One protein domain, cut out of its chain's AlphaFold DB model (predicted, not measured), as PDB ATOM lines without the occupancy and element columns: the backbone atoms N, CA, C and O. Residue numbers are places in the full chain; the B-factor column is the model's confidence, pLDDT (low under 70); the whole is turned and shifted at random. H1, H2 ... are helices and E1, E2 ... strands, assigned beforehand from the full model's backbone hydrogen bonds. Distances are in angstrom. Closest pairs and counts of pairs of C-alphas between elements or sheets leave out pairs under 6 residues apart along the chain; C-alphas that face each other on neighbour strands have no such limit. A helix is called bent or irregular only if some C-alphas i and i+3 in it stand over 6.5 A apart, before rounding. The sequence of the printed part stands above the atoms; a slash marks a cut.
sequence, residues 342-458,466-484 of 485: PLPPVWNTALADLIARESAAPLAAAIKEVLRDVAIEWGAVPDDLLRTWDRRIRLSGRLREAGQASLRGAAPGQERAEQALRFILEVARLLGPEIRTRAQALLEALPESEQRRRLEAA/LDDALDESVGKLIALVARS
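AT A GLANCE: This is residues 342 to 458 and 466 to 484 of the 485 residues of an uncharacterized protein of Candidatus Rokubacteria bacterium (UniProt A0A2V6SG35). A small three-stranded sheet lies at one edge of a flat body of helices, and the long bent helix H4 runs along most of its length. The hairpin of H1 and H2 packs on H4, H6 crosses H1 and H4a, H3 folds back beside H4a at one end, and residues 444 to 450 stick out at the other. The printed part has 136 residues, with named elements in the order H1 H2 E1 E2 E3 H3 H4 H5 H6; the sheet, E1 E3 E2, is mixed. The class is mostly helix, and the whole is compact, with a radius of gyration of the C-alphas of 15.9 A and spans of 53 by 38 by 19 A.

IN THESE COORDINATES: E1 is residues 375 to 379, E3 392 to 396, E2 386 to 389, H3 397 to 409 and H5 448 to 458. H4, residues 414 to 444, assigned as one helix by its hydrogen bonds, is bent: C-alphas 430 and 433 are 7.2 A apart. Its arms are H4a, 414 to 430, 24.5 A, and H4b, 433 to 444. H1, 346 to 357, begins at C-alpha (21.828, -14.619, 28.157). H2, 361 to 373, is irregular, with C-alphas 362 and 365 7.1 A apart. H6, 469 to 483, 21.8 A, ends at C-alpha (13.453, -12.030, 17.226).

HOW THE PARTS SIT: E3 is parallel to E1, with N 377 and O 393 3.0 A apart, and forms an antiparallel hairpin with E2, with N 387 and O 394 2.9 A apart. H3 only grazes the sheet, with residues 397 to 400. H4a touches H3, closest C-alphas Leu 407 and Arg 416, 5.7 A, and H6, Ala 420 and Ile 478, 5.5 A. H4b touches H2 about perpendicular, at 76 degrees, closest C-alphas Ala 366 and Ala 439, 4.8 A. Every O i to N i+4 pair is within hydrogen-bond range in H1, H3, H4a, H4b and H5; H2 has 7 of 9 and H6 10 of 11.

THE WHOLE: The farthest C-alphas, Ala 411 and Ser 449, are 53.2 A apart. Residues 459 to 465 are cut out, with 16.9 A between C-alphas 458 and 466. Of the links printed whole, none is long. Residues 466 to 471 have pLDDT under 70.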
ATOM      1  N   PRO A 342      18.789  -2.573  30.581       94.31
ATOM      2  CA  PRO A 342      19.659  -3.710  30.869       94.31
ATOM      3  C   PRO A 342      19.638  -4.740  29.735       94.31
ATOM      4  O   PRO A 342      18.601  -4.966  29.102       94.31
ATOM      5  N   LEU A 343      20.779  -5.386  29.485       93.50
ATOM      6  CA  LEU A 343      20.840  -6.529  28.578       93.50
ATOM      7  C   LEU A 343      20.234  -7.766  29.268       93.50
ATOM      8  O   LEU A 343      20.479  -7.992  30.455       93.50
ATOM      9  N   PRO A 344      19.461  -8.597  28.547       91.44
ATOM     10  CA  PRO A 344      19.000  -9.879  29.070       91.44
ATOM     11  C   PRO A 344      20.177 -10.772  29.510       91.44
ATOM     12  O   PRO A 344      21.166 -10.831  28.778       91.44
ATOM     13  N   PRO A 345      20.071 -11.538  30.617       87.75
ATOM     14  CA  PRO A 345      21.197 -12.296  31.186       87.75
ATOM     15  C   PRO A 345      21.919 -13.256  30.228       87.75
ATOM     16  O   PRO A 345      23.104 -13.519  30.401       87.75
ATOM     17  N   VAL A 346      21.230 -13.756  29.193       91.75
ATOM     18  CA  VAL A 346      21.828 -14.619  28.157       91.75
ATOM     19  C   VAL A 346      22.993 -13.947  27.417       91.75
ATOM     20  O   VAL A 346      23.896 -14.640  26.953       91.75
ATOM     21  N   TRP A 347      23.018 -12.611  27.350       94.81
ATOM     22  CA  TRP A 347      24.140 -11.865  26.785       94.81
ATOM     23  C   TRP A 347      25.430 -12.108  27.558       94.81
ATOM     24  O   TRP A 347      26.448 -12.391  26.939       94.81
ATOM     25  N   ASN A 348      25.401 -12.038  28.890       94.06
ATOM     26  CA  ASN A 348      26.605 -12.176  29.707       94.06
ATOM     27  C   ASN A 348      27.255 -13.552  29.513       94.06
ATOM     28  O   ASN A 348      28.466 -13.626  29.332       94.06
ATOM     29  N   THR A 349      26.455 -14.623  29.484       92.00
ATOM     30  CA  THR A 349      26.959 -15.986  29.261       92.00
ATOM     31  C   THR A 349      27.583 -16.138  27.874       92.00
ATOM     32  O   THR A 349      28.735 -16.547  27.769       92.00
ATOM     33  N   ALA A 350      26.868 -15.744  26.814       92.88
ATOM     34  CA  ALA A 350      27.364 -15.877  25.445       92.88
ATOM     35  C   ALA A 350      28.601 -14.998  25.179       92.88
ATOM     36  O   ALA A 350      29.556 -15.440  24.547       92.88
ATOM     37  N   LEU A 351      28.618 -13.763  25.695       95.69
ATOM     38  CA  LEU A 351      29.785 -12.882  25.603       95.69
ATOM     39  C   LEU A 351      30.983 -13.459  26.360       95.69
ATOM     40  O   LEU A 351      32.109 -13.324  25.888       95.69
ATOM     41  N   ALA A 352      30.763 -14.116  27.502       94.50
ATOM     42  CA  ALA A 352      31.842 -14.736  28.260       94.50
ATOM     43  C   ALA A 352      32.480 -15.891  27.500       94.50
ATOM     44  O   ALA A 352      33.705 -15.970  27.452       94.50
ATOM     45  N   ASP A 353      31.669 -16.739  26.867       92.06
ATOM     46  CA  ASP A 353      32.175 -17.844  26.057       92.06
ATOM     47  C   ASP A 353      32.935 -17.333  24.820       92.06
ATOM     48  O   ASP A 353      34.048 -17.790  24.551       92.06
ATOM     49  N   LEU A 354      32.401 -16.326  24.115       93.19
ATOM     50  CA  LEU A 354      33.058 -15.724  22.946       93.19
ATOM     51  C   LEU A 354      34.386 -15.040  23.303       93.19
ATOM     52  O   LEU A 354      35.400 -15.282  22.651       93.19
ATOM     53  N   ILE A 355      34.406 -14.210  24.351       94.12
ATOM     54  CA  ILE A 355      35.618 -13.485  24.763       94.12
ATOM     55  C   ILE A 355      36.667 -14.458  25.313       94.12
ATOM     56  O   ILE A 355      37.851 -14.298  25.019       94.12
ATOM     57  N   ALA A 356      36.263 -15.477  26.080       91.69
ATOM     58  CA  ALA A 356      37.182 -16.499  26.579       91.69
ATOM     59  C   ALA A 356      37.832 -17.296  25.439       91.69
ATOM     60  O   ALA A 356      39.029 -17.563  25.505       91.69
ATOM     61  N   ARG A 357      37.075 -17.614  24.379       87.12
ATOM     62  CA  ARG A 357      37.578 -18.335  23.200       87.12
ATOM     63  C   ARG A 357      38.661 -17.567  22.441       87.12
ATOM     64  O   ARG A 357      39.595 -18.181  21.940       87.12
ATOM     65  N   GLU A 358      38.545 -16.244  22.354       86.62
ATOM     66  CA  GLU A 358      39.549 -15.375  21.714       86.62
ATOM     67  C   GLU A 358      40.669 -14.934  22.682       86.62
ATOM     68  O   GLU A 358      41.497 -14.090  22.343       86.62
ATOM     69  N   SER A 359      40.701 -15.472  23.905       87.44
ATOM     70  CA  SER A 359      41.674 -15.116  24.940       87.44
ATOM     71  C   SER A 359      42.642 -16.261  25.238       87.44
ATOM     72  O   SER A 359      42.408 -17.416  24.895       87.44
ATOM     73  N   ALA A 360      43.737 -15.951  25.937       84.50
ATOM     74  CA  ALA A 360      44.620 -16.981  26.473       84.50
ATOM     75  C   ALA A 360      43.839 -17.902  27.427       84.50
ATOM     76  O   ALA A 360      43.163 -17.406  28.331       84.50
ATOM     77  N   ALA A 361      43.974 -19.223  27.258       83.88
ATOM     78  CA  ALA A 361      43.213 -20.228  28.009       83.88
ATOM     79  C   ALA A 361      43.181 -20.001  29.538       83.88
ATOM     80  O   ALA A 361      42.095 -20.079  30.116       83.88
ATOM     81  N   PRO A 362      44.286 -19.596  30.208       86.31
ATOM     82  CA  PRO A 362      44.256 -19.315  31.647       86.31
ATOM     83  C   PRO A 362      43.290 -18.206  32.088       86.31
ATOM     84  O   PRO A 362      42.904 -18.158  33.255       86.31
ATOM     85  N   LEU A 363      42.885 -17.307  31.185       90.00
ATOM     86  CA  LEU A 363      41.946 -16.228  31.495       90.00
ATOM     87  C   LEU A 363      40.479 -16.662  31.410       90.00
ATOM     88  O   LEU A 363      39.622 -15.937  31.910       90.00
ATOM     89  N   ALA A 364      40.161 -17.816  30.815       90.38
ATOM     90  CA  ALA A 364      38.784 -18.206  30.510       90.38
ATOM     91  C   ALA A 364      37.868 -18.214  31.750       90.38
ATOM     92  O   ALA A 364      36.781 -17.633  31.728       90.38
ATOM     93  N   ALA A 365      38.323 -18.810  32.857       90.81
ATOM     94  CA  ALA A 365      37.559 -18.850  34.104       90.81
ATOM     95  C   ALA A 365      37.349 -17.448  34.704       90.81
ATOM     96  O   ALA A 365      36.239 -17.109  35.112       90.81
ATOM     97  N   ALA A 366      38.394 -16.615  34.699       94.31
ATOM     98  CA  ALA A 366      38.332 -15.248  35.207       94.31
ATOM     99  C   ALA A 366      37.415 -14.354  34.349       94.31
ATOM    100  O   ALA A 366      36.655 -13.558  34.889       94.31
ATOM    101  N   ILE A 367      37.409 -14.525  33.024       95.75
ATOM    102  CA  ILE A 367      36.492 -13.827  32.106       95.75
ATOM    103  C   ILE A 367      35.031 -14.155  32.441       95.75
ATOM    104  O   ILE A 367      34.197 -13.252  32.530       95.75
ATOM    105  N   LYS A 368      34.725 -15.439  32.671       94.56
ATOM    106  CA  LYS A 368      33.383 -15.892  33.070       94.56
ATOM    107  C   LYS A 368      32.961 -15.328  34.427       94.56
ATOM    108  O   LYS A 368      31.794 -14.986  34.602       94.56
ATOM    109  N   GLU A 369      33.892 -15.222  35.370       95.44
ATOM    110  CA  GLU A 369      33.658 -14.614  36.683       95.44
ATOM    111  C   GLU A 369      33.350 -13.114  36.560       95.44
ATOM    112  O   GLU A 369      32.296 -12.666  37.005       95.44
ATOM    113  N   VAL A 370      34.184 -12.362  35.837       96.31
ATOM    114  CA  VAL A 370      33.981 -10.923  35.602       96.31
ATOM    115  C   VAL A 370      32.628 -10.646  34.948       96.31
ATOM    116  O   VAL A 370      31.883  -9.780  35.405       96.31
ATOM    117  N   LEU A 371      32.274 -11.373  33.886       95.75
ATOM    118  CA  LEU A 371      31.013 -11.136  33.177       95.75
ATOM    119  C   LEU A 371      29.778 -11.571  33.964       95.75
ATOM    120  O   LEU A 371      28.693 -11.062  33.698       95.75
ATOM    121  N   ARG A 372      29.915 -12.462  34.950       94.75
ATOM    122  CA  ARG A 372      28.826 -12.764  35.885       94.75
ATOM    123  C   ARG A 372      28.521 -11.574  36.795       94.75
ATOM    124  O   ARG A 372      27.357 -11.331  37.102       94.75
ATOM    125  N   ASP A 373      29.551 -10.827  37.183       93.62
ATOM    126  CA  ASP A 373      29.458  -9.790  38.214       93.62
ATOM    127  C   ASP A 373      29.235  -8.371  37.670       93.62
ATOM    128  O   ASP A 373      28.929  -7.450  38.442       93.62
ATOM    129  N   VAL A 374      29.357  -8.195  36.350       95.25
ATOM    130  CA  VAL A 374      29.172  -6.921  35.650       95.25
ATOM    131  C   VAL A 374      27.765  -6.804  35.064       95.25
ATOM    132  O   VAL A 374      27.329  -7.613  34.244       95.25
ATOM    133  N   ALA A 375      27.074  -5.717  35.411       95.50
ATOM    134  CA  ALA A 375      25.827  -5.339  34.756       95.50
ATOM    135  C   ALA A 375      26.116  -4.672  33.403       95.50
ATOM    136  O   ALA A 375      26.803  -3.648  33.356       95.50
ATOM    137  N   ILE A 376      25.569  -5.216  32.312       96.94
ATOM    138  CA  ILE A 376      25.676  -4.620  30.974       96.94
ATOM    139  C   ILE A 376      24.332  -3.996  30.595       96.94
ATOM    140  O   ILE A 376      23.281  -4.626  30.726       96.94
ATOM    141  N   GLU A 377      24.354  -2.758  30.112       96.56
ATOM    142  CA  GLU A 377      23.159  -2.029  29.675       96.56
ATOM    143  C   GLU A 377      23.391  -1.276  28.361       96.56
ATOM    144  O   GLU A 377      24.504  -0.865  28.044       96.56
ATOM    145  N   TRP A 378      22.321  -1.048  27.607       95.38
ATOM    146  CA  TRP A 378      22.273  -0.052  26.540       95.38
ATOM    147  C   TRP A 378      22.001   1.327  27.132       95.38
ATOM    148  O   TRP A 378      21.284   1.433  28.123       95.38
ATOM    149  N   GLY A 379      22.488   2.391  26.502       93.62
ATOM    150  CA  GLY A 379      22.061   3.747  26.840       93.62
ATOM    151  C   GLY A 379      22.916   4.835  26.205       93.62
ATOM    152  O   GLY A 379      23.707   4.595  25.292       93.62
ATOM    153  N   ALA A 380      22.758   6.049  26.723       91.88
ATOM    154  CA  ALA A 380      23.534   7.208  26.313       91.88
ATOM    155  C   ALA A 380      25.044   7.042  26.581       91.88
ATOM    156  O   ALA A 380      25.463   6.920  27.739       91.88
ATOM    157  N   VAL A 381      25.845   7.080  25.510       91.31
ATOM    158  CA  VAL A 381      27.316   7.174  25.535       91.31
ATOM    159  C   VAL A 381      27.718   8.267  24.531       91.31
ATOM    160  O   VAL A 381      27.682   7.990  23.332       91.31
ATOM    161  N   PRO A 382      27.997   9.507  24.985       82.75
ATOM    162  CA  PRO A 382      28.201  10.658  24.094       82.75
ATOM    163  C   PRO A 382      29.432  10.510  23.198       82.75
ATOM    164  O   PRO A 382      29.327  10.548  21.974       82.75
ATOM    165  N   ASP A 383      30.582  10.237  23.805       83.38
ATOM    166  CA  ASP A 383      31.860  10.416  23.114       83.38
ATOM    167  C   ASP A 383      32.429   9.126  22.525       83.38
ATOM    168  O   ASP A 383      33.324   9.201  21.698       83.38
ATOM    169  N   ASP A 384      31.885   7.956  22.881       90.81
ATOM    170  CA  ASP A 384      32.390   6.636  22.471       90.81
ATOM    171  C   ASP A 384      31.251   5.599  22.311       90.81
ATOM    172  O   ASP A 384      30.061   5.912  22.412       90.81
ATOM    173  N   LEU A 385      31.599   4.335  22.066       92.06
ATOM    174  CA  LEU A 385      30.667   3.204  21.994       92.06
ATOM    175  C   LEU A 385      30.482   2.467  23.325       92.06
ATOM    176  O   LEU A 385      29.535   1.689  23.469       92.06
ATOM    177  N   LEU A 386      31.374   2.713  24.283       93.19
ATOM    178  CA  LEU A 386      31.459   2.019  25.559       93.19
ATOM    179  C   LEU A 386      31.732   3.025  26.680       93.19
ATOM    180  O   LEU A 386      32.574   3.904  26.536       93.19
ATOM    181  N   ARG A 387      31.070   2.858  27.824       93.44
ATOM    182  CA  ARG A 387      31.444   3.524  29.075       93.44
ATOM    183  C   ARG A 387      31.519   2.509  30.199       93.44
ATOM    184  O   ARG A 387      30.585   1.734  30.401       93.44
ATOM    185  N   THR A 388      32.622   2.529  30.933       94.19
ATOM    186  CA  THR A 388      32.912   1.554  31.979       94.19
ATOM    187  C   THR A 388      32.861   2.214  33.355       94.19
ATOM    188  O   THR A 388      33.271   3.355  33.558       94.19
ATOM    189  N   TRP A 389      32.299   1.480  34.305       94.62
ATOM    190  CA  TRP A 389      32.394   1.702  35.743       94.62
ATOM    191  C   TRP A 389      32.758   0.367  36.389       94.62
ATOM    192  O   TRP A 389      32.669  -0.678  35.742       94.62
ATOM    193  N   ASP A 390      33.100   0.385  37.674       90.19
ATOM    194  CA  ASP A 390      33.546  -0.804  38.407       90.19
ATOM    195  C   ASP A 390      32.624  -2.024  38.205       90.19
ATOM    196  O   ASP A 390      33.038  -3.038  37.660       90.19
ATOM    197  N   ARG A 391      31.319  -1.899  38.477       93.31
ATOM    198  CA  ARG A 391      30.357  -3.017  38.342       93.31
ATOM    199  C   ARG A 391      29.367  -2.895  37.188       93.31
ATOM    200  O   ARG A 391      28.395  -3.646  37.116       93.31
ATOM    201  N   ARG A 392      29.568  -1.922  36.301       95.75
ATOM    202  CA  ARG A 392      28.619  -1.624  35.227       95.75
ATOM    203  C   ARG A 392      29.333  -1.234  33.951       95.75
ATOM    204  O   ARG A 392      30.263  -0.436  33.977       95.75
ATOM    205  N   ILE A 393      28.823  -1.725  32.834       96.62
ATOM    206  CA  ILE A 393      29.253  -1.336  31.502       96.62
ATOM    207  C   ILE A 393      28.033  -0.869  30.712       96.62
ATOM    208  O   ILE A 393      27.026  -1.569  30.633       96.62
ATOM    209  N   ARG A 394      28.129   0.318  30.112       96.50
ATOM    210  CA  ARG A 394      27.109   0.840  29.204       96.50
ATOM    211  C   ARG A 394      27.611   0.813  27.771       96.50
ATOM    212  O   ARG A 394      28.651   1.391  27.463       96.50
ATOM    213  N   LEU A 395      26.829   0.185  26.908       95.50
ATOM    214  CA  LEU A 395      26.984   0.182  25.463       95.50
ATOM    215  C   LEU A 395      26.123   1.285  24.845       95.50
ATOM    216  O   LEU A 395      25.000   1.546  25.285       95.50
ATOM    217  N   SER A 396      26.644   1.924  23.804       93.50
ATOM    218  CA  SER A 396      25.959   3.015  23.113       93.50
ATOM    219  C   SER A 396      24.627   2.570  22.500       93.50
ATOM    220  O   SER A 396      24.552   1.563  21.795       93.50
ATOM    221  N   GLY A 397      23.571   3.362  22.698       91.75
ATOM    222  CA  GLY A 397      22.287   3.177  22.014       91.75
ATOM    223  C   GLY A 397      22.416   3.203  20.485       91.75
ATOM    224  O   GLY A 397      21.725   2.444  19.810       91.75
ATOM    225  N   ARG A 398      23.386   3.964  19.951       90.62
ATOM    226  CA  ARG A 398      23.708   4.014  18.512       90.62
ATOM    227  C   ARG A 398      24.099   2.634  17.971       90.62
ATOM    228  O   ARG A 398      23.684   2.250  16.882       90.62
ATOM    229  N   LEU A 399      24.856   1.863  18.757       92.19
ATOM    230  CA  LEU A 399      25.244   0.493  18.415       92.19
ATOM    231  C   LEU A 399      24.017  -0.429  18.362       92.19
ATOM    232  O   LEU A 399      23.874  -1.208  17.421       92.19
ATOM    233  N   ARG A 400      23.101  -0.305  19.333       92.06
ATOM    234  CA  ARG A 400      21.837  -1.058  19.347       92.06
ATOM    235  C   ARG A 400      20.979  -0.751  18.122       92.06
ATOM    236  O   ARG A 400      20.486  -1.676  17.483       92.06
ATOM    237  N   GLU A 401      20.814   0.526  17.793       91.00
ATOM    238  CA  GLU A 401      20.034   0.979  16.635       91.00
ATOM    239  C   GLU A 401      20.611   0.453  15.317       91.00
ATOM    240  O   GLU A 401      19.861  -0.046  14.478       91.00
ATOM    241  N   ALA A 402      21.937   0.494  15.157       91.69
ATOM    242  CA  ALA A 402      22.616  -0.057  13.988       91.69
ATOM    243  C   ALA A 402      22.411  -1.574  13.860       91.69
ATOM    244  O   ALA A 402      22.108  -2.068  12.772       91.69
ATOM    245  N   GLY A 403      22.495  -2.310  14.974       92.06
ATOM    246  CA  GLY A 403      22.172  -3.739  15.018       92.06
ATOM    247  C   GLY A 403      20.728  -4.026  14.598       92.06
ATOM    248  O   GLY A 403      20.489  -4.854  13.721       92.06
ATOM    249  N   GLN A 404      19.760  -3.292  15.151       92.06
ATOM    250  CA  GLN A 404      18.340  -3.433  14.806       92.06
ATOM    251  C   GLN A 404      18.042  -3.066  13.347       92.06
ATOM    252  O   GLN A 404      17.217  -3.707  12.701       92.06
ATOM    253  N   ALA A 405      18.693  -2.034  12.809       91.75
ATOM    254  CA  ALA A 405      18.567  -1.667  11.402       91.75
ATOM    255  C   ALA A 405      19.106  -2.775  10.483       91.75
ATOM    256  O   ALA A 405      18.417  -3.158   9.539       91.75
ATOM    257  N   SER A 406      20.276  -3.343  10.804       91.56
ATOM    258  CA  SER A 406      20.853  -4.470  10.059       91.56
ATOM    259  C   SER A 406      19.919  -5.688  10.045       91.56
ATOM    260  O   SER A 406      19.634  -6.252   8.991       91.56
ATOM    261  N   LEU A 407      19.347  -6.045  11.200       92.88
ATOM    262  CA  LEU A 407      18.437  -7.190  11.316       92.88
ATOM    263  C   LEU A 407      17.118  -7.003  10.555       92.88
ATOM    264  O   LEU A 407      16.613  -7.962   9.966       92.88
ATOM    265  N   ARG A 408      16.559  -5.784  10.560       92.38
ATOM    266  CA  ARG A 408      15.346  -5.446   9.795       92.38
ATOM    267  C   ARG A 408      15.582  -5.466   8.287       92.38
ATOM    268  O   ARG A 408      14.650  -5.761   7.546       92.38
ATOM    269  N   GLY A 409      16.805  -5.163   7.848       90.06
ATOM    270  CA  GLY A 409      17.207  -5.242   6.443       90.06
ATOM    271  C   GLY A 409      17.386  -6.672   5.918       90.06
ATOM    272  O   GLY A 409      17.295  -6.871   4.712       90.06
ATOM    273  N   ALA A 410      17.604  -7.653   6.800       91.50
ATOM    274  CA  ALA A 410      17.852  -9.048   6.433       91.50
ATOM    275  C   ALA A 410      16.565  -9.870   6.252       91.50
ATOM    276  O   ALA A 410      15.605  -9.741   7.035       91.50
ATOM    277  N   ALA A 411      16.567 -10.789   5.280       89.38
ATOM    278  CA  ALA A 411      15.472 -11.732   5.099       89.38
ATOM    279  C   ALA A 411      15.310 -12.651   6.332       89.38
ATOM    280  O   ALA A 411      16.286 -12.976   7.017       89.38
ATOM    281  N   PRO A 412      14.076 -13.087   6.653       89.38
ATOM    282  CA  PRO A 412      13.845 -14.043   7.732       89.38
ATOM    283  C   PRO A 412      14.630 -15.352   7.545       89.38
ATOM    284  O   PRO A 412      14.876 -15.789   6.425       89.38
ATOM    285  N   GLY A 413      14.955 -16.023   8.654       88.69
ATOM    286  CA  GLY A 413      15.678 -17.296   8.637       88.69
ATOM    287  C   GLY A 413      17.190 -17.108   8.734       88.69
ATOM    288  O   GLY A 413      17.664 -16.412   9.633       88.69
ATOM    289  N   GLN A 414      17.939 -17.758   7.841       88.62
ATOM    290  CA  GLN A 414      19.400 -17.846   7.915       88.62
ATOM    291  C   GLN A 414      20.084 -16.474   7.841       88.62
ATOM    292  O   GLN A 414      20.929 -16.179   8.680       88.62
ATOM    293  N   GLU A 415      19.677 -15.605   6.915       89.19
ATOM    294  CA  GLU A 415      20.302 -14.285   6.748       89.19
ATOM    295  C   GLU A 415      20.176 -13.432   8.023       89.19
ATOM    296  O   GLU A 415      21.141 -12.822   8.488       89.19
ATOM    297  N   ARG A 416      19.000 -13.443   8.664       91.88
ATOM    298  CA  ARG A 416      18.796 -12.749   9.942       91.88
ATOM    299  C   ARG A 416      19.620 -13.350  11.080       91.88
ATOM    300  O   ARG A 416      20.086 -12.603  11.940       91.88
ATOM    301  N   ALA A 417      19.813 -14.668  11.097       89.56
ATOM    302  CA  ALA A 417      20.677 -15.327  12.075       89.56
ATOM    303  C   ALA A 417      22.156 -14.939  11.879       89.56
ATOM    304  O   ALA A 417      22.842 -14.641  12.856       89.56
ATOM    305  N   GLU A 418      22.623 -14.854  10.633       90.50
ATOM    306  CA  GLU A 418      23.980 -14.406  10.295       90.50
ATOM    307  C   GLU A 418      24.219 -12.946  10.710       90.50
ATOM    308  O   GLU A 418      25.242 -12.640  11.329       90.50
ATOM    309  N   GLN A 419      23.260 -12.043  10.464       91.81
ATOM    310  CA  GLN A 419      23.362 -10.655  10.938       91.81
ATOM    311  C   GLN A 419      23.331 -10.551  12.467       91.81
ATOM    312  O   GLN A 419      24.069  -9.748  13.042       91.81
ATOM    313  N   ALA A 420      22.522 -11.376  13.139       93.12
ATOM    314  CA  ALA A 420      22.497 -11.438  14.597       93.12
ATOM    315  C   ALA A 420      23.856 -11.877  15.156       93.12
ATOM    316  O   ALA A 420      24.394 -11.202  16.032       93.12
ATOM    317  N   LEU A 421      24.447 -12.945  14.610       92.62
ATOM    318  CA  LEU A 421      25.783 -13.399  14.996       92.62
ATOM    319  C   LEU A 421      26.836 -12.313  14.749       92.62
ATOM    320  O   LEU A 421      27.636 -12.021  15.636       92.62
ATOM    321  N   ARG A 422      26.811 -11.665  13.579       91.88
ATOM    322  CA  ARG A 422      27.735 -10.570  13.262       91.88
ATOM    323  C   ARG A 422      27.646  -9.452  14.298       91.88
ATOM    324  O   ARG A 422      28.678  -9.003  14.785       91.88
ATOM    325  N   PHE A 423      26.436  -9.039  14.672       94.44
ATOM    326  CA  PHE A 423      26.224  -8.017  15.696       94.44
ATOM    327  C   PHE A 423      26.758  -8.435  17.071       94.44
ATOM    328  O   PHE A 423      27.456  -7.654  17.716       94.44
ATOM    329  N   ILE A 424      26.491  -9.673  17.494       94.75
ATOM    330  CA  ILE A 424      26.995 -10.225  18.760       94.75
ATOM    331  C   ILE A 424      28.530 -10.215  18.787       94.75
ATOM    332  O   ILE A 424      29.122  -9.803  19.784       94.75
ATOM    333  N   LEU A 425      29.179 -10.604  17.684       92.38
ATOM    334  CA  LEU A 425      30.639 -10.595  17.569       92.38
ATOM    335  C   LEU A 425      31.225  -9.178  17.648       92.38
ATOM    336  O   LEU A 425      32.264  -8.997  18.278       92.38
ATOM    337  N   GLU A 426      30.575  -8.159  17.074       92.81
ATOM    338  CA  GLU A 426      31.041  -6.768  17.229       92.81
ATOM    339  C   GLU A 426      30.939  -6.294  18.687       92.81
ATOM    340  O   GLU A 426      31.846  -5.624  19.185       92.81
ATOM    341  N   VAL A 427      29.876  -6.677  19.405       95.00
ATOM    342  CA  VAL A 427      29.738  -6.378  20.841       95.00
ATOM    343  C   VAL A 427      30.824  -7.092  21.652       95.00
ATOM    344  O   VAL A 427      31.453  -6.467  22.508       95.00
ATOM    345  N   ALA A 428      31.095  -8.369  21.362       94.25
ATOM    346  CA  ALA A 428      32.156  -9.132  22.018       94.25
ATOM    347  C   ALA A 428      33.536  -8.493  21.800       94.25
ATOM    348  O   ALA A 428      34.277  -8.305  22.763       94.25
ATOM    349  N   ARG A 429      33.855  -8.066  20.571       90.94
ATOM    350  CA  ARG A 429      35.116  -7.371  20.254       90.94
ATOM    351  C   ARG A 429      35.247  -6.027  20.957       90.94
ATOM    352  O   ARG A 429      36.330  -5.695  21.433       90.94
ATOM    353  N   LEU A 430      34.158  -5.262  21.046       93.44
ATOM    354  CA  LEU A 430      34.147  -3.983  21.755       93.44
ATOM    355  C   LEU A 430      34.406  -4.166  23.262       93.44
ATOM    356  O   LEU A 430      35.120  -3.361  23.857       93.44
ATOM    357  N   LEU A 431      33.846  -5.217  23.869       94.81
ATOM    358  CA  LEU A 431      33.986  -5.517  25.300       94.81
ATOM    359  C   LEU A 431      35.283  -6.252  25.656       94.81
ATOM    360  O   LEU A 431      35.798  -6.091  26.762       94.81
ATOM    361  N   GLY A 432      35.811  -7.057  24.735       93.12
ATOM    362  CA  GLY A 432      36.919  -7.979  24.967       93.12
ATOM    363  C   GLY A 432      38.139  -7.360  25.660       93.12
ATOM    364  O   GLY A 432      38.632  -7.963  26.612       93.12
ATOM    365  N   PRO A 433      38.656  -6.189  25.238       90.88
ATOM    366  CA  PRO A 433      39.776  -5.534  25.920       90.88
ATOM    367  C   PRO A 433      39.507  -5.247  27.404       90.88
ATOM    368  O   PRO A 433      40.292  -5.669  28.247       90.88
ATOM    369  N   GLU A 434      38.377  -4.613  27.727       93.38
ATOM    370  CA  GLU A 434      38.006  -4.262  29.105       93.38
ATOM    371  C   GLU A 434      37.842  -5.510  29.982       93.38
ATOM    372  O   GLU A 434      38.370  -5.584  31.092       93.38
ATOM    373  N   ILE A 435      37.131  -6.521  29.474       95.75
ATOM    374  CA  ILE A 435      36.882  -7.758  30.221       95.75
ATOM    375  C   ILE A 435      38.182  -8.532  30.455       95.75
ATOM    376  O   ILE A 435      38.399  -9.021  31.564       95.75
ATOM    377  N   ARG A 436      39.081  -8.601  29.463       93.38
ATOM    378  CA  ARG A 436      40.402  -9.226  29.630       93.38
ATOM    379  C   ARG A 436      41.245  -8.496  30.666       93.38
ATOM    380  O   ARG A 436      41.857  -9.163  31.491       93.38
ATOM    381  N   THR A 437      41.246  -7.162  30.673       90.94
ATOM    382  CA  THR A 437      41.974  -6.379  31.682       90.94
ATOM    383  C   THR A 437      41.460  -6.658  33.092       90.94
ATOM    384  O   THR A 437      42.257  -6.919  33.990       90.94
ATOM    385  N   ARG A 438      40.138  -6.697  33.296       93.94
ATOM    386  CA  ARG A 438      39.559  -7.068  34.599       93.94
ATOM    387  C   ARG A 438      39.881  -8.506  34.995       93.94
ATOM    388  O   ARG A 438      40.191  -8.762  36.151       93.94
ATOM    389  N   ALA A 439      39.825  -9.440  34.046       94.19
ATOM    390  CA  ALA A 439      40.141 -10.845  34.287       94.19
ATOM    391  C   ALA A 439      41.623 -11.052  34.646       94.19
ATOM    392  O   ALA A 439      41.933 -11.860  35.518       94.19
ATOM    393  N   GLN A 440      42.527 -10.300  34.010       91.69
ATOM    394  CA  GLN A 440      43.950 -10.264  34.354       91.69
ATOM    395  C   GLN A 440      44.154  -9.730  35.772       91.69
ATOM    396  O   GLN A 440      44.759 -10.424  36.580       91.69
ATOM    397  N   ALA A 441      43.565  -8.578  36.105       91.00
ATOM    398  CA  ALA A 441      43.654  -8.004  37.448       91.00
ATOM    399  C   ALA A 441      43.093  -8.949  38.529       91.00
ATOM    400  O   ALA A 441      43.665  -9.079  39.609       91.00
ATOM    401  N   LEU A 442      41.998  -9.653  38.226       92.56
ATOM    402  CA  LEU A 442      41.425 -10.663  39.112       92.56
ATOM    403  C   LEU A 442      42.393 -11.830  39.349       92.56
ATOM    404  O   LEU A 442      42.542 -12.266  40.485       92.56
ATOM    405  N   LEU A 443      43.049 -12.331  38.297       90.88
ATOM    406  CA  LEU A 443      44.036 -13.408  38.402       90.88
ATOM    407  C   LEU A 443      45.285 -12.950  39.172       90.88
ATOM    408  O   LEU A 443      45.756 -13.676  40.043       90.88
ATOM    409  N   GLU A 444      45.782 -11.744  38.891       89.62
ATOM    410  CA  GLU A 444      46.949 -11.137  39.545       89.62
ATOM    411  C   GLU A 444      46.734 -10.905  41.048       89.62
ATOM    412  O   GLU A 444      47.677 -11.012  41.830       89.62
ATOM    413  N   ALA A 445      45.495 -10.642  41.471       91.94
ATOM    414  CA  ALA A 445      45.148 -10.457  42.879       91.94
ATOM    415  C   ALA A 445      45.121 -11.766  43.697       91.94
ATOM    416  O   ALA A 445      45.043 -11.720  44.928       91.94
ATOM    417  N   LEU A 446      45.162 -12.938  43.051       92.81
ATOM    418  CA  LEU A 446      45.167 -14.230  43.745       92.81
ATOM    419  C   LEU A 446      46.550 -14.540  44.343       92.81
ATOM    420  O   LEU A 446      47.564 -14.114  43.794       92.81
ATOM    421  N   PRO A 447      46.634 -15.351  45.415       94.75
ATOM    422  CA  PRO A 447      47.915 -15.866  45.899       94.75
ATOM    423  C   PRO A 447      48.684 -16.625  44.804       94.75
ATOM    424  O   PRO A 447      48.075 -17.333  44.003       94.75
ATOM    425  N   GLU A 448      50.020 -16.567  44.807       91.06
ATOM    426  CA  GLU A 448      50.857 -17.215  43.777       91.06
ATOM    427  C   GLU A 448      50.565 -18.714  43.592       91.06
ATOM    428  O   GLU A 448      50.596 -19.229  42.475       91.06
ATOM    429  N   SER A 449      50.261 -19.426  44.682       92.88
ATOM    430  CA  SER A 449      49.895 -20.847  44.640       92.88
ATOM    431  C   SER A 449      48.604 -21.092  43.857       92.88
ATOM    432  O   SER A 449      48.496 -22.079  43.132       92.88
ATOM    433  N   GLU A 450      47.643 -20.179  43.968       90.38
ATOM    434  CA  GLU A 450      46.374 -20.232  43.253       90.38
ATOM    435  C   GLU A 450      46.545 -19.846  41.783       90.38
ATOM    436  O   GLU A 450      46.005 -20.521  40.905       90.38
ATOM    437  N   GLN A 451      47.339 -18.807  41.503       90.56
ATOM    438  CA  GLN A 451      47.695 -18.438  40.131       90.56
ATOM    439  C   GLN A 451      48.339 -19.621  39.405       90.56
ATOM    440  O   GLN A 451      47.904 -19.998  38.318       90.56
ATOM    441  N   ARG A 452      49.326 -20.261  40.048       90.12
ATOM    442  CA  ARG A 452      50.005 -21.448  39.521       90.12
ATOM    443  C   ARG A 452      49.026 -22.583  39.251       90.12
ATOM    444  O   ARG A 452      49.024 -23.111  38.147       90.12
ATOM    445  N   ARG A 453      48.150 -22.895  40.209       89.31
ATOM    446  CA  ARG A 453      47.128 -23.935  40.046       89.31
ATOM    447  C   ARG A 453      46.236 -23.677  38.828       89.31
ATOM    448  O   ARG A 453      45.964 -24.603  38.071       89.31
ATOM    449  N   ARG A 454      45.776 -22.436  38.628       86.38
ATOM    450  CA  ARG A 454      44.930 -22.070  37.476       86.38
ATOM    451  C   ARG A 454      45.686 -22.157  36.148       86.38
ATOM    452  O   ARG A 454      45.119 -22.622  35.165       86.38
ATOM    453  N   LEU A 455      46.955 -21.749  36.125       86.06
ATOM    454  CA  LEU A 455      47.819 -21.865  34.947       86.06
ATOM    455  C   LEU A 455      48.090 -23.333  34.582       86.06
ATOM    456  O   LEU A 455      47.984 -23.698  33.416       86.06
ATOM    457  N   GLU A 456      48.392 -24.173  35.572       88.19
ATOM    458  CA  GLU A 456      48.619 -25.612  35.390       88.19
ATOM    459  C   GLU A 456      47.349 -26.331  34.917       88.19
ATOM    460  O   GLU A 456      47.418 -27.141  33.996       88.19
ATOM    461  N   ALA A 457      46.185 -25.994  35.483       85.56
ATOM    462  CA  ALA A 457      44.902 -26.537  35.039       85.56
ATOM    463  C   ALA A 457      44.605 -26.173  33.574       85.56
ATOM    464  O   ALA A 457      44.263 -27.047  32.783       85.56
ATOM    465  N   ALA A 458      44.817 -24.911  33.190       81.81
ATOM    466  CA  ALA A 458      44.608 -24.454  31.818       81.81
ATOM    467  C   ALA A 458      45.601 -25.062  30.811       81.81
ATOM    468  O   ALA A 458      45.276 -25.175  29.635       81.81
ATOM    469  N   LEU A 466      35.311 -28.248  18.950       49.97
ATOM    470  CA  LEU A 466      34.616 -27.049  18.474       49.97
ATOM    471  C   LEU A 466      33.189 -26.786  19.021       49.97
ATOM    472  O   LEU A 466      32.751 -25.644  18.887       49.97
ATOM    473  N   ASP A 467      32.491 -27.735  19.656       54.22
ATOM    474  CA  ASP A 467      31.122 -28.001  19.176       54.22
ATOM    475  C   ASP A 467      30.008 -28.384  20.185       54.22
ATOM    476  O   ASP A 467      29.130 -29.137  19.813       54.22
ATOM    477  N   ASP A 468      29.915 -27.864  21.422       50.34
ATOM    478  CA  ASP A 468      28.632 -28.039  22.171       50.34
ATOM    479  C   ASP A 468      28.239 -26.861  23.086       50.34
ATOM    480  O   ASP A 468      27.134 -26.320  23.000       50.34
ATOM    481  N   ALA A 469      29.132 -26.410  23.977       49.38
ATOM    482  CA  ALA A 469      28.768 -25.413  24.997       49.38
ATOM    483  C   ALA A 469      28.693 -23.968  24.463       49.38
ATOM    484  O   ALA A 469      27.845 -23.186  24.901       49.38
ATOM    485  N   LEU A 470      29.566 -23.616  23.509       59.28
ATOM    486  CA  LEU A 470      29.515 -22.332  22.799       59.28
ATOM    487  C   LEU A 470      28.235 -22.226  21.963       59.28
ATOM    488  O   LEU A 470      27.606 -21.169  21.932       59.28
ATOM    489  N   ASP A 471      27.812 -23.332  21.356       66.38
ATOM    490  CA  ASP A 471      26.673 -23.362  20.446       66.38
ATOM    491  C   ASP A 471      25.344 -23.142  21.164       66.38
ATOM    492  O   ASP A 471      24.466 -22.455  20.637       66.38
ATOM    493  N   GLU A 472      25.188 -23.632  22.396       81.75
ATOM    494  CA  GLU A 472      23.938 -23.442  23.131       81.75
ATOM    495  C   GLU A 472      23.758 -21.990  23.614       81.75
ATOM    496  O   GLU A 472      22.689 -21.397  23.418       81.75
ATOM    497  N   SER A 473      24.773 -21.393  24.253       82.94
ATOM    498  CA  SER A 473      24.667 -20.030  24.799       82.94
ATOM    499  C   SER A 473      24.594 -18.986  23.679       82.94
ATOM    500  O   SER A 473      23.712 -18.116  23.697       82.94
ATOM    501  N   VAL A 474      25.446 -19.122  22.657       85.06
ATOM    502  CA  VAL A 474      25.457 -18.251  21.477       85.06
ATOM    503  C   VAL A 474      24.210 -18.485  20.625       85.06
ATOM    504  O   VAL A 474      23.572 -17.514  20.223       85.06
ATOM    505  N   GLY A 475      23.777 -19.732  20.422       85.88
ATOM    506  CA  GLY A 475      22.552 -20.061  19.687       85.88
ATOM    507  C   GLY A 475      21.291 -19.473  20.328       85.88
ATOM    508  O   GLY A 475      20.461 -18.866  19.642       85.88
ATOM    509  N   LYS A 476      21.168 -19.546  21.664       88.81
ATOM    510  CA  LYS A 476      20.087 -18.874  22.412       88.81
ATOM    511  C   LYS A 476      20.125 -17.359  22.222       88.81
ATOM    512  O   LYS A 476      19.067 -16.744  22.055       88.81
ATOM    513  N   LEU A 477      21.317 -16.758  22.233       90.44
ATOM    514  CA  LEU A 477      21.469 -15.322  22.022       90.44
ATOM    515  C   LEU A 477      21.120 -14.915  20.582       90.44
ATOM    516  O   LEU A 477      20.378 -13.952  20.402       90.44
ATOM    517  N   ILE A 478      21.561 -15.668  19.569       90.50
ATOM    518  CA  ILE A 478      21.190 -15.452  18.161       90.50
ATOM    519  C   ILE A 478      19.668 -15.483  18.016       90.50
ATOM    520  O   ILE A 478      19.083 -14.547  17.472       90.50
ATOM    521  N   ALA A 479      19.007 -16.509  18.562       89.25
ATOM    522  CA  ALA A 479      17.554 -16.625  18.509       89.25
ATOM    523  C   ALA A 479      16.844 -15.464  19.226       89.25
ATOM    524  O   ALA A 479      15.775 -15.028  18.800       89.25
ATOM    525  N   LEU A 480      17.396 -14.953  20.332       90.19
ATOM    526  CA  LEU A 480      16.864 -13.773  21.016       90.19
ATOM    527  C   LEU A 480      17.016 -12.505  20.160       90.19
ATOM    528  O   LEU A 480      16.038 -11.789  19.959       90.19
ATOM    529  N   VAL A 481      18.216 -12.248  19.638       88.56
ATOM    530  CA  VAL A 481      18.538 -11.049  18.852       88.56
ATOM    531  C   VAL A 481      17.756 -11.031  17.536       88.56
ATOM    532  O   VAL A 481      17.117 -10.028  17.223       88.56
ATOM    533  N   ALA A 482      17.695 -12.151  16.815       86.31
ATOM    534  CA  ALA A 482      16.956 -12.267  15.558       86.31
ATOM    535  C   ALA A 482      15.437 -12.044  15.712       86.31
ATOM    536  O   ALA A 482      14.780 -11.642  14.753       86.31
ATOM    537  N   ARG A 483      14.874 -12.283  16.907       85.19
ATOM    538  CA  ARG A 483      13.453 -12.030  17.226       85.19
ATOM    539  C   ARG A 483      13.153 -10.588  17.632       85.19
ATOM    540  O   ARG A 483      11.989 -10.213  17.667       85.19
ATOM    541  N   SER A 484      14.176  -9.804  17.964       75.44
ATOM    542  CA  SER A 484      14.033  -8.414  18.421       75.44
ATOM    543  C   SER A 484      13.997  -7.376  17.287       75.44
ATOM    544  O   SER A 484      14.027  -6.177  17.568       75.44
TER     545      SER A 484